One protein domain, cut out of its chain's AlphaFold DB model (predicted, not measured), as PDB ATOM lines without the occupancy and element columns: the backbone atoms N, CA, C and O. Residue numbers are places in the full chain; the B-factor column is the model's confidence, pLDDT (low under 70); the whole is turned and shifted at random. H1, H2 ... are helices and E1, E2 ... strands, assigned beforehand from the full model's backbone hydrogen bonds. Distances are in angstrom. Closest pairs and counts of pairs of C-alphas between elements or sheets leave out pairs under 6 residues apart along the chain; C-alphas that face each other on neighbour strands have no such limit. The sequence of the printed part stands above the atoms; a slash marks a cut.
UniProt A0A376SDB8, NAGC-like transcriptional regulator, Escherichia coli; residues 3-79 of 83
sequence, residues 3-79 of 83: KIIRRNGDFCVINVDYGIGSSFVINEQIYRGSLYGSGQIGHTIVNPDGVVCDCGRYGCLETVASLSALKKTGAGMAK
ATOM      1  N   LYS A   3    -110.619  17.413 106.330       76.88
ATOM      2  CA  LYS A   3    -109.575  17.650 107.342       76.88
ATOM      3  C   LYS A   3    -109.977  18.795 108.265       76.88
ATOM      4  O   LYS A   3    -110.499  19.804 107.799       76.88
ATOM      5  N   ILE A   4    -109.712  18.619 109.559       80.25
ATOM      6  CA  ILE A   4    -109.973  19.608 110.609       80.25
ATOM      7  C   ILE A   4    -108.642  20.227 111.042       80.25
ATOM      8  O   ILE A   4    -107.692  19.505 111.347       80.25
ATOM      9  N   ILE A   5    -108.581  21.557 111.083       78.25
ATOM     10  CA  ILE A   5    -107.471  22.328 111.664       78.25
ATOM     11  C   ILE A   5    -108.050  23.144 112.815       78.25
ATOM     12  O   ILE A   5    -109.026  23.857 112.595       78.25
ATOM     13  N   ARG A   6    -107.485  23.037 114.024       84.56
ATOM     14  CA  ARG A   6    -108.079  23.588 115.252       84.56
ATOM     15  C   ARG A   6    -107.070  24.362 116.104       84.56
ATOM     16  O   ARG A   6    -105.939  23.911 116.272       84.56
ATOM     17  N   ARG A   7    -107.507  25.479 116.696       80.25
ATOM     18  CA  ARG A   7    -106.789  26.264 117.714       80.25
ATOM     19  C   ARG A   7    -107.794  26.922 118.662       80.25
ATOM     20  O   ARG A   7    -108.691  27.605 118.204       80.25
ATOM     21  N   ASN A   8    -107.651  26.719 119.973       85.88
ATOM     22  CA  ASN A   8    -108.505  27.332 121.010       85.88
ATOM     23  C   ASN A   8    -110.030  27.170 120.813       85.88
ATOM     24  O   ASN A   8    -110.796  28.036 121.205       85.88
ATOM     25  N   GLY A   9    -110.482  26.060 120.224       86.25
ATOM     26  CA  GLY A   9    -111.908  25.843 119.949       86.25
ATOM     27  C   GLY A   9    -112.362  26.356 118.583       86.25
ATOM     28  O   GLY A   9    -113.333  25.825 118.053       86.25
ATOM     29  N   ASP A  10    -111.596  27.252 117.964       94.44
ATOM     30  CA  ASP A  10    -111.805  27.669 116.584       94.44
ATOM     31  C   ASP A  10    -111.251  26.607 115.638       94.44
ATOM     32  O   ASP A  10    -110.138  26.093 115.822       94.44
ATOM     33  N   PHE A  11    -112.022  26.250 114.618       93.75
ATOM     34  CA  PHE A  11    -111.569  25.296 113.619       93.75
ATOM     35  C   PHE A  11    -112.157  25.552 112.242       93.75
ATOM     36  O   PHE A  11    -113.237  26.116 112.080       93.75
ATOM     37  N   CYS A  12    -111.428  25.076 111.239       93.81
ATOM     38  CA  CYS A  12    -111.906  24.996 109.872       93.81
ATOM     39  C   CYS A  12    -111.992  23.532 109.446       93.81
ATOM     40  O   CYS A  12    -111.091  22.734 109.729       93.81
ATOM     41  N   VAL A  13    -113.082  23.195 108.766       93.88
ATOM     42  CA  VAL A  13    -113.248  21.933 108.051       93.88
ATOM     43  C   VAL A  13    -113.069  22.224 106.575       93.88
ATOM     44  O   VAL A  13    -113.799  23.046 106.029       93.88
ATOM     45  N   ILE A  14    -112.133  21.538 105.927       94.94
ATOM     46  CA  ILE A  14    -111.950  21.610 104.475       94.94
ATOM     47  C   ILE A  14    -112.463  20.311 103.875       94.94
ATOM     48  O   ILE A  14    -112.002  19.237 104.264       94.94
ATOM     49  N   ASN A  15    -113.396  20.409 102.931       94.31
ATOM     50  CA  ASN A  15    -113.865  19.292 102.124       94.31
ATOM     51  C   ASN A  15    -113.188  19.343 100.750       94.31
ATOM     52  O   ASN A  15    -113.270  20.354 100.054       94.31
ATOM     53  N   VAL A  16    -112.526  18.244 100.387       94.19
ATOM     54  CA  VAL A  16    -111.955  18.039  99.052       94.19
ATOM     55  C   VAL A  16    -112.592  16.796  98.442       94.19
ATOM     56  O   VAL A  16    -112.450  15.688  98.982       94.19
ATOM     57  N   ASP A  17    -113.299  16.999  97.337       93.44
ATOM     58  CA  ASP A  17    -113.943  15.967  96.523       93.44
ATOM     59  C   ASP A  17    -114.017  16.470  95.067       93.44
ATOM     60  O   ASP A  17    -113.032  17.022  94.571       93.44
ATOM     61  N   TYR A  18    -115.151  16.337  94.373       93.31
ATOM     62  CA  TYR A  18    -115.369  16.920  93.043       93.31
ATOM     63  C   TYR A  18    -115.083  18.431  92.974       93.31
ATOM     64  O   TYR A  18    -114.659  18.903  91.920       93.31
ATOM     65  N   GLY A  19    -115.249  19.154  94.085       93.88
ATOM     66  CA  GLY A  19    -114.843  20.551  94.265       93.88
ATOM     67  C   GLY A  19    -114.092  20.759  95.585       93.88
ATOM     68  O   GLY A  19    -113.685  19.792  96.241       93.88
ATOM     69  N   ILE A  20    -113.905  22.023  95.981       96.19
ATOM     70  CA  ILE A  20    -113.282  22.391  97.262       96.19
ATOM     71  C   ILE A  20    -114.155  23.399  98.001       96.19
ATOM     72  O   ILE A  20    -114.422  24.494  97.510       96.19
ATOM     73  N   GLY A  21    -114.528  23.054  99.229       95.19
ATOM     74  CA  GLY A  21    -115.277  23.928 100.126       95.19
ATOM     75  C   GLY A  21    -114.706  23.908 101.536       95.19
ATOM     76  O   GLY A  21    -113.917  23.034 101.904       95.19
ATOM     77  N   SER A  22    -115.117  24.875 102.346       95.19
ATOM     78  CA  SER A  22    -114.750  24.923 103.757       95.19
ATOM     79  C   SER A  22    -115.859  25.484 104.636       95.19
ATOM     80  O   SER A  22    -116.755  26.170 104.157       95.19
ATOM     81  N   SER A  23    -115.767  25.201 105.929       93.81
ATOM     82  CA  SER A  23    -116.646  25.742 106.961       93.81
ATOM     83  C   SER A  23    -115.813  26.158 108.159       93.81
ATOM     84  O   SER A  23    -114.877  25.450 108.534       93.81
ATOM     85  N   PHE A  24    -116.173  27.276 108.781       94.31
ATOM     86  CA  PHE A  24    -115.445  27.846 109.908       94.31
ATOM     87  C   PHE A  24    -116.327  27.847 111.155       94.31
ATOM     88  O   PHE A  24    -117.486  28.266 111.104       94.31
ATOM     89  N   VAL A  25    -115.764  27.411 112.275       94.88
ATOM     90  CA  VAL A  25    -116.320  27.615 113.611       94.88
ATOM     91  C   VAL A  25    -115.384  28.558 114.348       94.88
ATOM     92  O   VAL A  25    -114.192  28.273 114.455       94.88
ATOM     93  N   ILE A  26    -115.920  29.694 114.792       93.94
ATOM     94  CA  ILE A  26    -115.191  30.759 115.488       93.94
ATOM     95  C   ILE A  26    -116.035  31.179 116.688       93.94
ATOM     96  O   ILE A  26    -117.230  31.431 116.522       93.94
ATOM     97  N   ASN A  27    -115.437  31.260 117.879       93.25
ATOM     98  CA  ASN A  27    -116.155  31.562 119.126       93.25
ATOM     99  C   ASN A  27    -117.378  30.647 119.323       93.25
ATOM    100  O   ASN A  27    -118.479  31.116 119.600       93.25
ATOM    101  N   GLU A  28    -117.195  29.342 119.098       92.81
ATOM    102  CA  GLU A  28    -118.238  28.307 119.231       92.81
ATOM    103  C   GLU A  28    -119.435  28.450 118.270       92.81
ATOM    104  O   GLU A  28    -120.414  27.714 118.374       92.81
ATOM    105  N   GLN A  29    -119.360  29.354 117.291       93.94
ATOM    106  CA  GLN A  29    -120.429  29.612 116.329       93.94
ATOM    107  C   GLN A  29    -119.974  29.332 114.899       93.94
ATOM    108  O   GLN A  29    -118.825  29.578 114.529       93.94
ATOM    109  N   ILE A  30    -120.896  28.855 114.057       93.62
ATOM    110  CA  ILE A  30    -120.645  28.751 112.615       93.62
ATOM    111  C   ILE A  30    -120.508  30.163 112.054       93.62
ATOM    112  O   ILE A  30    -121.478  30.930 112.006       93.62
ATOM    113  N   TYR A  31    -119.313  30.474 111.569       94.81
ATOM    114  CA  TYR A  31    -119.050  31.713 110.870       94.81
ATOM    115  C   TYR A  31    -119.540  31.591 109.428       94.81
ATOM    116  O   TYR A  31    -119.089  30.721 108.690       94.81
ATOM    117  N   ARG A  32    -120.478  32.466 109.046       93.94
ATOM    118  CA  ARG A  32    -121.117  32.493 107.715       93.94
ATOM    119  C   ARG A  32    -120.595  33.621 106.812       93.94
ATOM    120  O   ARG A  32    -120.832  33.618 105.605       93.94
ATOM    121  N   GLY A  33    -119.873  34.587 107.384       90.19
ATOM    122  CA  GLY A  33    -119.530  35.845 106.718       90.19
ATOM    123  C   GLY A  33    -120.728  36.795 106.587       90.19
ATOM    124  O   GLY A  33    -121.870  36.417 106.839       90.19
ATOM    125  N   SER A  34    -120.467  38.039 106.184       87.81
ATOM    126  CA  SER A  34    -121.478  39.108 106.087       87.81
ATOM    127  C   SER A  34    -122.583  38.839 105.057       87.81
ATOM    128  O   SER A  34    -123.691  39.339 105.212       87.81
ATOM    129  N   LEU A  35    -122.293  38.038 104.026       91.25
ATOM    130  CA  LEU A  35    -123.218  37.688 102.940       91.25
ATOM    131  C   LEU A  35    -123.477  36.178 102.839       91.25
ATOM    132  O   LEU A  35    -123.790  35.683 101.762       91.25
ATOM    133  N   TYR A  36    -123.290  35.421 103.924       87.19
ATOM    134  CA  TYR A  36    -123.448  33.955 103.931       87.19
ATOM    135  C   TYR A  36    -122.521  33.192 102.960       87.19
ATOM    136  O   TYR A  36    -122.706  32.002 102.725       87.19
ATOM    137  N   GLY A  37    -121.508  33.869 102.409       86.94
ATOM    138  CA  GLY A  37    -120.585  33.332 101.409       86.94
ATOM    139  C   GLY A  37    -119.258  32.812 101.967       86.94
ATOM    140  O   GLY A  37    -118.349  32.522 101.189       86.94
ATOM    141  N   SER A  38    -119.087  32.723 103.291       90.38
ATOM    142  CA  SER A  38    -117.868  32.132 103.855       90.38
ATOM    143  C   SER A  38    -117.707  30.689 103.386       90.38
ATOM    144  O   SER A  38    -118.697  29.974 103.246       90.38
ATOM    145  N   GLY A  39    -116.468  30.235 103.229       92.38
ATOM    146  CA  GLY A  39    -116.212  28.831 102.924       92.38
ATOM    147  C   GLY A  39    -115.917  28.523 101.460       92.38
ATOM    148  O   GLY A  39    -115.448  27.429 101.155       92.38
ATOM    149  N   GLN A  40    -116.104  29.496 100.565       94.44
ATOM    150  CA  GLN A  40    -115.900  29.384  99.113       94.44
ATOM    151  C   GLN A  40    -114.413  29.431  98.696       94.44
ATOM    152  O   GLN A  40    -114.050  30.041  97.690       94.44
ATOM    153  N   ILE A  41    -113.532  28.791  99.474       95.19
ATOM    154  CA  ILE A  41    -112.076  28.800  99.239       95.19
ATOM    155  C   ILE A  41    -111.685  28.119  97.922       95.19
ATOM    156  O   ILE A  41    -110.635  28.421  97.364       95.19
ATOM    157  N   GLY A  42    -112.530  27.224  97.392       96.56
ATOM    158  CA  GLY A  42    -112.309  26.592  96.092       96.56
ATOM    159  C   GLY A  42    -112.239  27.594  94.943       96.56
ATOM    160  O   GLY A  42    -111.513  27.353  93.982       96.56
ATOM    161  N   HIS A  43    -112.901  28.748  95.073       97.31
ATOM    162  CA  HIS A  43    -112.931  29.799  94.054       97.31
ATOM    163  C   HIS A  43    -111.891  30.904  94.261       97.31
ATOM    164  O   HIS A  43    -111.852  31.863  93.487       97.31
ATOM    165  N   THR A  44    -111.021  30.781  95.266       96.62
ATOM    166  CA  THR A  44    -109.855  31.656  95.395       96.62
ATOM    167  C   THR A  44    -108.965  31.498  94.165       96.62
ATOM    168  O   THR A  44    -108.568  30.386  93.828       96.62
ATOM    169  N   ILE A  45    -108.661  32.607  93.487       97.88
ATOM    170  CA  ILE A  45    -107.756  32.623  92.332       97.88
ATOM    171  C   ILE A  45    -106.333  32.391  92.846       97.88
ATOM    172  O   ILE A  45    -105.816  33.196  93.618       97.88
ATOM    173  N   VAL A  46    -105.715  31.288  92.425       97.88
ATOM    174  CA  VAL A  46    -104.333  30.920  92.779       97.88
ATOM    175  C   VAL A  46    -103.371  31.043  91.598       97.88
ATOM    176  O   VAL A  46    -102.167  31.139  91.804       97.88
ATOM    177  N   ASN A  47    -103.896  31.066  90.371       97.25
ATOM    178  CA  ASN A  47    -103.132  31.320  89.152       97.25
ATOM    179  C   ASN A  47    -103.996  32.103  88.144       97.25
ATOM    180  O   ASN A  47    -104.813  31.478  87.483       97.25
ATOM    181  N   PRO A  48    -103.849  33.428  87.989       96.50
ATOM    182  CA  PRO A  48    -104.677  34.220  87.069       96.50
ATOM    183  C   PRO A  48    -104.694  33.717  85.616       96.50
ATOM    184  O   PRO A  48    -105.717  33.849  84.950       96.50
ATOM    185  N   ASP A  49    -103.612  33.074  85.170       97.00
ATOM    186  CA  ASP A  49    -103.467  32.488  83.829       97.00
ATOM    187  C   ASP A  49    -103.865  30.994  83.787       97.00
ATOM    188  O   ASP A  49    -103.506  30.250  82.872       97.00
ATOM    189  N   GLY A  50    -104.555  30.510  84.823       95.31
ATOM    190  CA  GLY A  50    -104.970  29.118  84.977       95.31
ATOM    191  C   GLY A  50    -106.170  28.728  84.112       95.31
ATOM    192  O   GLY A  50    -106.699  29.510  83.330       95.31
ATOM    193  N   VAL A  51    -106.640  27.488  84.268       95.25
ATOM    194  CA  VAL A  51    -107.797  26.990  83.505       95.25
ATOM    195  C   VAL A  51    -109.110  27.613  83.986       95.25
ATOM    196  O   VAL A  51    -109.220  28.072  85.126       95.25
ATOM    197  N   VAL A  52    -110.126  27.597  83.122       96.69
ATOM    198  CA  VAL A  52    -111.472  28.058  83.475       96.69
ATOM    199  C   VAL A  52    -112.082  27.178  84.576       96.69
ATOM    200  O   VAL A  52    -112.001  25.949  84.540       96.69
ATOM    201  N   CYS A  53    -112.668  27.832  85.572       96.56
ATOM    202  CA  CYS A  53    -113.444  27.245  86.658       96.56
ATOM    203  C   CYS A  53    -114.934  27.285  86.308       96.56
ATOM    204  O   CYS A  53    -115.387  28.205  85.625       96.56
ATOM    205  N   ASP A  54    -115.717  26.349  86.843       94.31
ATOM    206  CA  ASP A  54    -117.167  26.293  86.618       94.31
ATOM    207  C   ASP A  54    -117.895  27.534  87.176       94.31
ATOM    208  O   ASP A  54    -118.992  27.869  86.736       94.31
ATOM    209  N   CYS A  55    -117.259  28.295  88.080       95.56
ATOM    210  CA  CYS A  55    -117.765  29.594  88.535       95.56
ATOM    211  C   CYS A  55    -117.595  30.734  87.505       95.56
ATOM    212  O   CYS A  55    -117.935  31.880  87.803       95.56
ATOM    213  N   GLY A  56    -116.984  30.464  86.346       97.00
ATOM    214  CA  GLY A  56    -116.738  31.421  85.259       97.00
ATOM    215  C   GLY A  56    -115.444  32.238  85.367       97.00
ATOM    216  O   GLY A  56    -115.171  33.052  84.490       97.00
ATOM    217  N   ARG A  57    -114.638  32.048  86.423       97.00
ATOM    218  CA  ARG A  57    -113.329  32.713  86.591       97.00
ATOM    219  C   ARG A  57    -112.184  31.811  86.126       97.00
ATOM    220  O   ARG A  57    -112.380  30.617  85.924       97.00
ATOM    221  N   TYR A  58    -110.984  32.372  86.008       97.94
ATOM    222  CA  TYR A  58    -109.771  31.623  85.679       97.94
ATOM    223  C   TYR A  58    -108.955  31.306  86.933       97.94
ATOM    224  O   TYR A  58    -108.806  32.146  87.823       97.94
ATOM    225  N   GLY A  59    -108.442  30.074  86.999       97.00
ATOM    226  CA  GLY A  59    -107.404  29.690  87.948       97.00
ATOM    227  C   GLY A  59    -107.818  29.591  89.403       97.00
ATOM    228  O   GLY A  59    -107.016  29.863  90.299       97.00
ATOM    229  N   CYS A  60    -109.068  29.220  89.653       98.31
ATOM    230  CA  CYS A  60    -109.547  28.925  90.996       98.31
ATOM    231  C   CYS A  60    -108.809  27.717  91.604       98.31
ATOM    232  O   CYS A  60    -108.457  26.781  90.884       98.31
ATOM    233  N   LEU A  61    -108.615  27.693  92.924       97.38
ATOM    234  CA  LEU A  61    -107.957  26.601  93.657       97.38
ATOM    235  C   LEU A  61    -108.521  25.213  93.305       97.38
ATOM    236  O   LEU A  61    -107.769  24.250  93.146       97.38
ATOM    237  N   GLU A  62    -109.838  25.093  93.135       96.31
ATOM    238  CA  GLU A  62    -110.469  23.820  92.770       96.31
ATOM    239  C   GLU A  62    -110.003  23.273  91.416       96.31
ATOM    240  O   GLU A  62    -110.008  22.060  91.214       96.31
ATOM    241  N   THR A  63    -109.552  24.139  90.505       96.19
ATOM    242  CA  THR A  63    -109.109  23.734  89.166       96.19
ATOM    243  C   THR A  63    -107.778  22.992  89.176       96.19
ATOM    244  O   THR A  63    -107.448  22.325  88.198       96.19
ATOM    245  N   VAL A  64    -107.042  23.062  90.289       95.25
ATOM    246  CA  VAL A  64    -105.733  22.416  90.455       95.25
ATOM    247  C   VAL A  64    -105.700  21.397  91.593       95.25
ATOM    248  O   VAL A  64    -104.884  20.483  91.553       95.25
ATOM    249  N   ALA A  65    -106.577  21.522  92.596       94.94
ATOM    250  CA  ALA A  65    -106.496  20.732  93.829       94.94
ATOM    251  C   ALA A  65    -107.749  19.888  94.147       94.94
ATOM    252  O   ALA A  65    -107.793  19.242  95.194       94.94
ATOM    253  N   SER A  66    -108.775  19.886  93.288       95.00
ATOM    254  CA  SER A  66    -109.951  19.013  93.458       95.00
ATOM    255  C   SER A  66    -109.715  17.606  92.901       95.00
ATOM    256  O   SER A  66    -108.824  17.375  92.079       95.00
ATOM    257  N   LEU A  67    -110.575  16.655  93.270       93.31
ATOM    258  CA  LEU A  67    -110.609  15.338  92.634       93.31
ATOM    259  C   LEU A  67    -110.882  15.450  91.129       93.31
ATOM    260  O   LEU A  67    -110.308  14.697  90.346       93.31
ATOM    261  N   SER A  68    -111.733  16.391  90.711       92.19
ATOM    262  CA  SER A  68    -112.019  16.647  89.295       92.19
ATOM    263  C   SER A  68    -110.771  17.114  88.543       92.19
ATOM    264  O   SER A  68    -110.507  16.636  87.440       92.19
ATOM    265  N   ALA A  69    -109.972  17.993  89.153       92.62
ATOM    266  CA  ALA A  69    -108.689  18.433  88.610       92.62
ATOM    267  C   ALA A  69    -107.697  17.268  88.497       92.62
ATOM    268  O   ALA A  69    -107.150  17.018  87.425       92.62
ATOM    269  N   LEU A  70    -107.543  16.486  89.569       90.56
ATOM    270  CA  LEU A  70    -106.651  15.325  89.591       90.56
ATOM    271  C   LEU A  70    -107.038  14.271  88.548       90.56
ATOM    272  O   LEU A  70    -106.162  13.725  87.882       90.56
ATOM    273  N   LYS A  71    -108.337  14.011  88.351       90.50
ATOM    274  CA  LYS A  71    -108.830  13.105  87.301       90.50
ATOM    275  C   LYS A  71    -108.463  13.602  85.901       90.50
ATOM    276  O   LYS A  71    -108.040  12.797  85.076       90.50
ATOM    277  N   LYS A  72    -108.584  14.908  85.633       87.12
ATOM    278  CA  LYS A  72    -108.210  15.511  84.339       87.12
ATOM    279  C   LYS A  72    -106.705  15.387  84.078       87.12
ATOM    280  O   LYS A  72    -106.315  14.949  83.000       87.12
ATOM    281  N   THR A  73    -105.872  15.696  85.070       81.19
ATOM    282  CA  THR A  73    -104.408  15.591  84.946       81.19
ATOM    283  C   THR A  73    -103.945  14.135  84.834       81.19
ATOM    284  O   THR A  73    -103.143  13.807  83.962       81.19
ATOM    285  N   GLY A  74    -104.494  13.229  85.650       71.94
ATOM    286  CA  GLY A  74    -104.169  11.798  85.622       71.94
ATOM    287  C   GLY A  74    -104.621  11.085  84.341       71.94
ATOM    288  O   GLY A  74    -103.903  10.228  83.829       71.94
ATOM    289  N   ALA A  75    -105.754  11.482  83.752       60.12
ATOM    290  CA  ALA A  75    -106.182  10.993  82.436       60.12
ATOM    291  C   ALA A  75    -105.228  11.419  81.301       60.12
ATOM    292  O   ALA A  75    -105.133  10.728  80.286       60.12
ATOM    293  N   GLY A  76    -104.487  12.517  81.481       51.84
ATOM    294  CA  GLY A  76    -103.398  12.914  80.586       51.84
ATOM    295  C   GLY A  76    -102.181  11.985  80.660       51.84
ATOM    296  O   GLY A  76    -101.505  11.793  79.654       51.84
ATOM    297  N   MET A  77    -101.936  11.348  81.812       47.00
ATOM    298  CA  MET A  77    -100.814  10.417  82.010       47.00
ATOM    299  C   MET A  77    -101.108   9.002  81.490       47.00
ATOM    300  O   MET A  77    -100.204   8.335  80.997       47.00
ATOM    301  N   ALA A  78    -102.368   8.553  81.525       47.59
ATOM    302  CA  ALA A  78    -102.761   7.219  81.051       47.59
ATOM    303  C   ALA A  78    -102.601   7.014  79.529       47.59
ATOM    304  O   ALA A  78    -102.591   5.879  79.061       47.59
ATOM    305  N   LYS A  79    -102.449   8.093  78.747       43.09
ATOM    306  CA  LYS A  79    -102.178   8.016  77.300       43.09
ATOM    307  C   LYS A  79    -100.706   7.755  76.947       43.09
ATOM    308  O   LYS A  79    -100.415   7.553  75.777       43.09
TER     309      LYS A  79
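Overview. This is residues 3 to 79 of the 83 residues of the protein "NAGC-like transcriptional regulator" of Escherichia coli (UniProt A0A376SDB8). A twisted sheet of four strands, E1 to E4, fills one end of a long, loose rod, and H2 leads away from the other end of the sheet, its last residues sticking out. A long loop, residues 32 to 61, runs from E4 back along the rod to the small helix H1, which sits between the sheet and H2. The printed part has 77 residues with four named strands followed by two named helices, in the order E1 E2 E3 E4 H1 H2. The sheet's order is E1 - E2 - E3 - E4, all antiparallel, and the class is mixed, helices and strands, though under half of the residues, 37 of 77, are in named elements. The whole is loose, with a radius of gyration of the C-alphas of 14.7 A and spans of 49 by 24 by 16 A.

Arrangement. E1, residues 3 to 7, and E2, residues 10 to 16, form an antiparallel hairpin at 165 degrees, with N 7 and O 10 within hydrogen-bond range at 2.8 A. E2 and E3, residues 20 to 26, form the next hairpin at 169 degrees, with N 13 and O 23 at 2.9 A. E3 and E4, residues 29 to 31, form a third at 137 degrees, with N 31 and O 24 at 2.9 A. The four strands make a meander, each the antiparallel neighbour of the one before; E1 and E4 are its edge strands. From edge to edge the strands' lines turn by 66 degrees. H1, residues 62 to 65, is on the sheet but only grazes it; the closest C-alphas of E3 and H1 are those of Ile 20 and Glu 62, 5.5 A apart. H1 and H2, residues 67 to 77, only just touch, with 3 pairs of C-alphas within 8 A, and only at the corner by their link; the closest C-alphas are those of Thr 63 and Ala 69, at 5.3 A. H2 is not on the sheet, but only just, with 4 pairs of C-alphas within 10 A. H2 is apart from E1, E3 and E4. In H2 every O i to N i+4 pair is within hydrogen-bond range; H1 is too short for such a pair.

Along the chain. E1 begins at C-alpha 3 (-109.575, 17.650, 107.342) and is 13.8 A long. E2 measures 20.0 A and E3 20.1 A, while E4 has three residues. H1 has four residues, and H2 runs 15.3 A to C-alpha 77 (-100.814, 10.417, 82.010).

Size, cuts and confidence. The C-alphas of Asn 27 and Lys 79, the two farthest apart, are 50.0 A apart. The printed part has no cut. The link from E4 to H1 is long, at 30 residues; the other links are tight. Residues 74 to 79, of which 74 to 77 belong to H2, stand free. The mean pLDDT of the printed part is 89.8, and residues 75 to 79 are under 70.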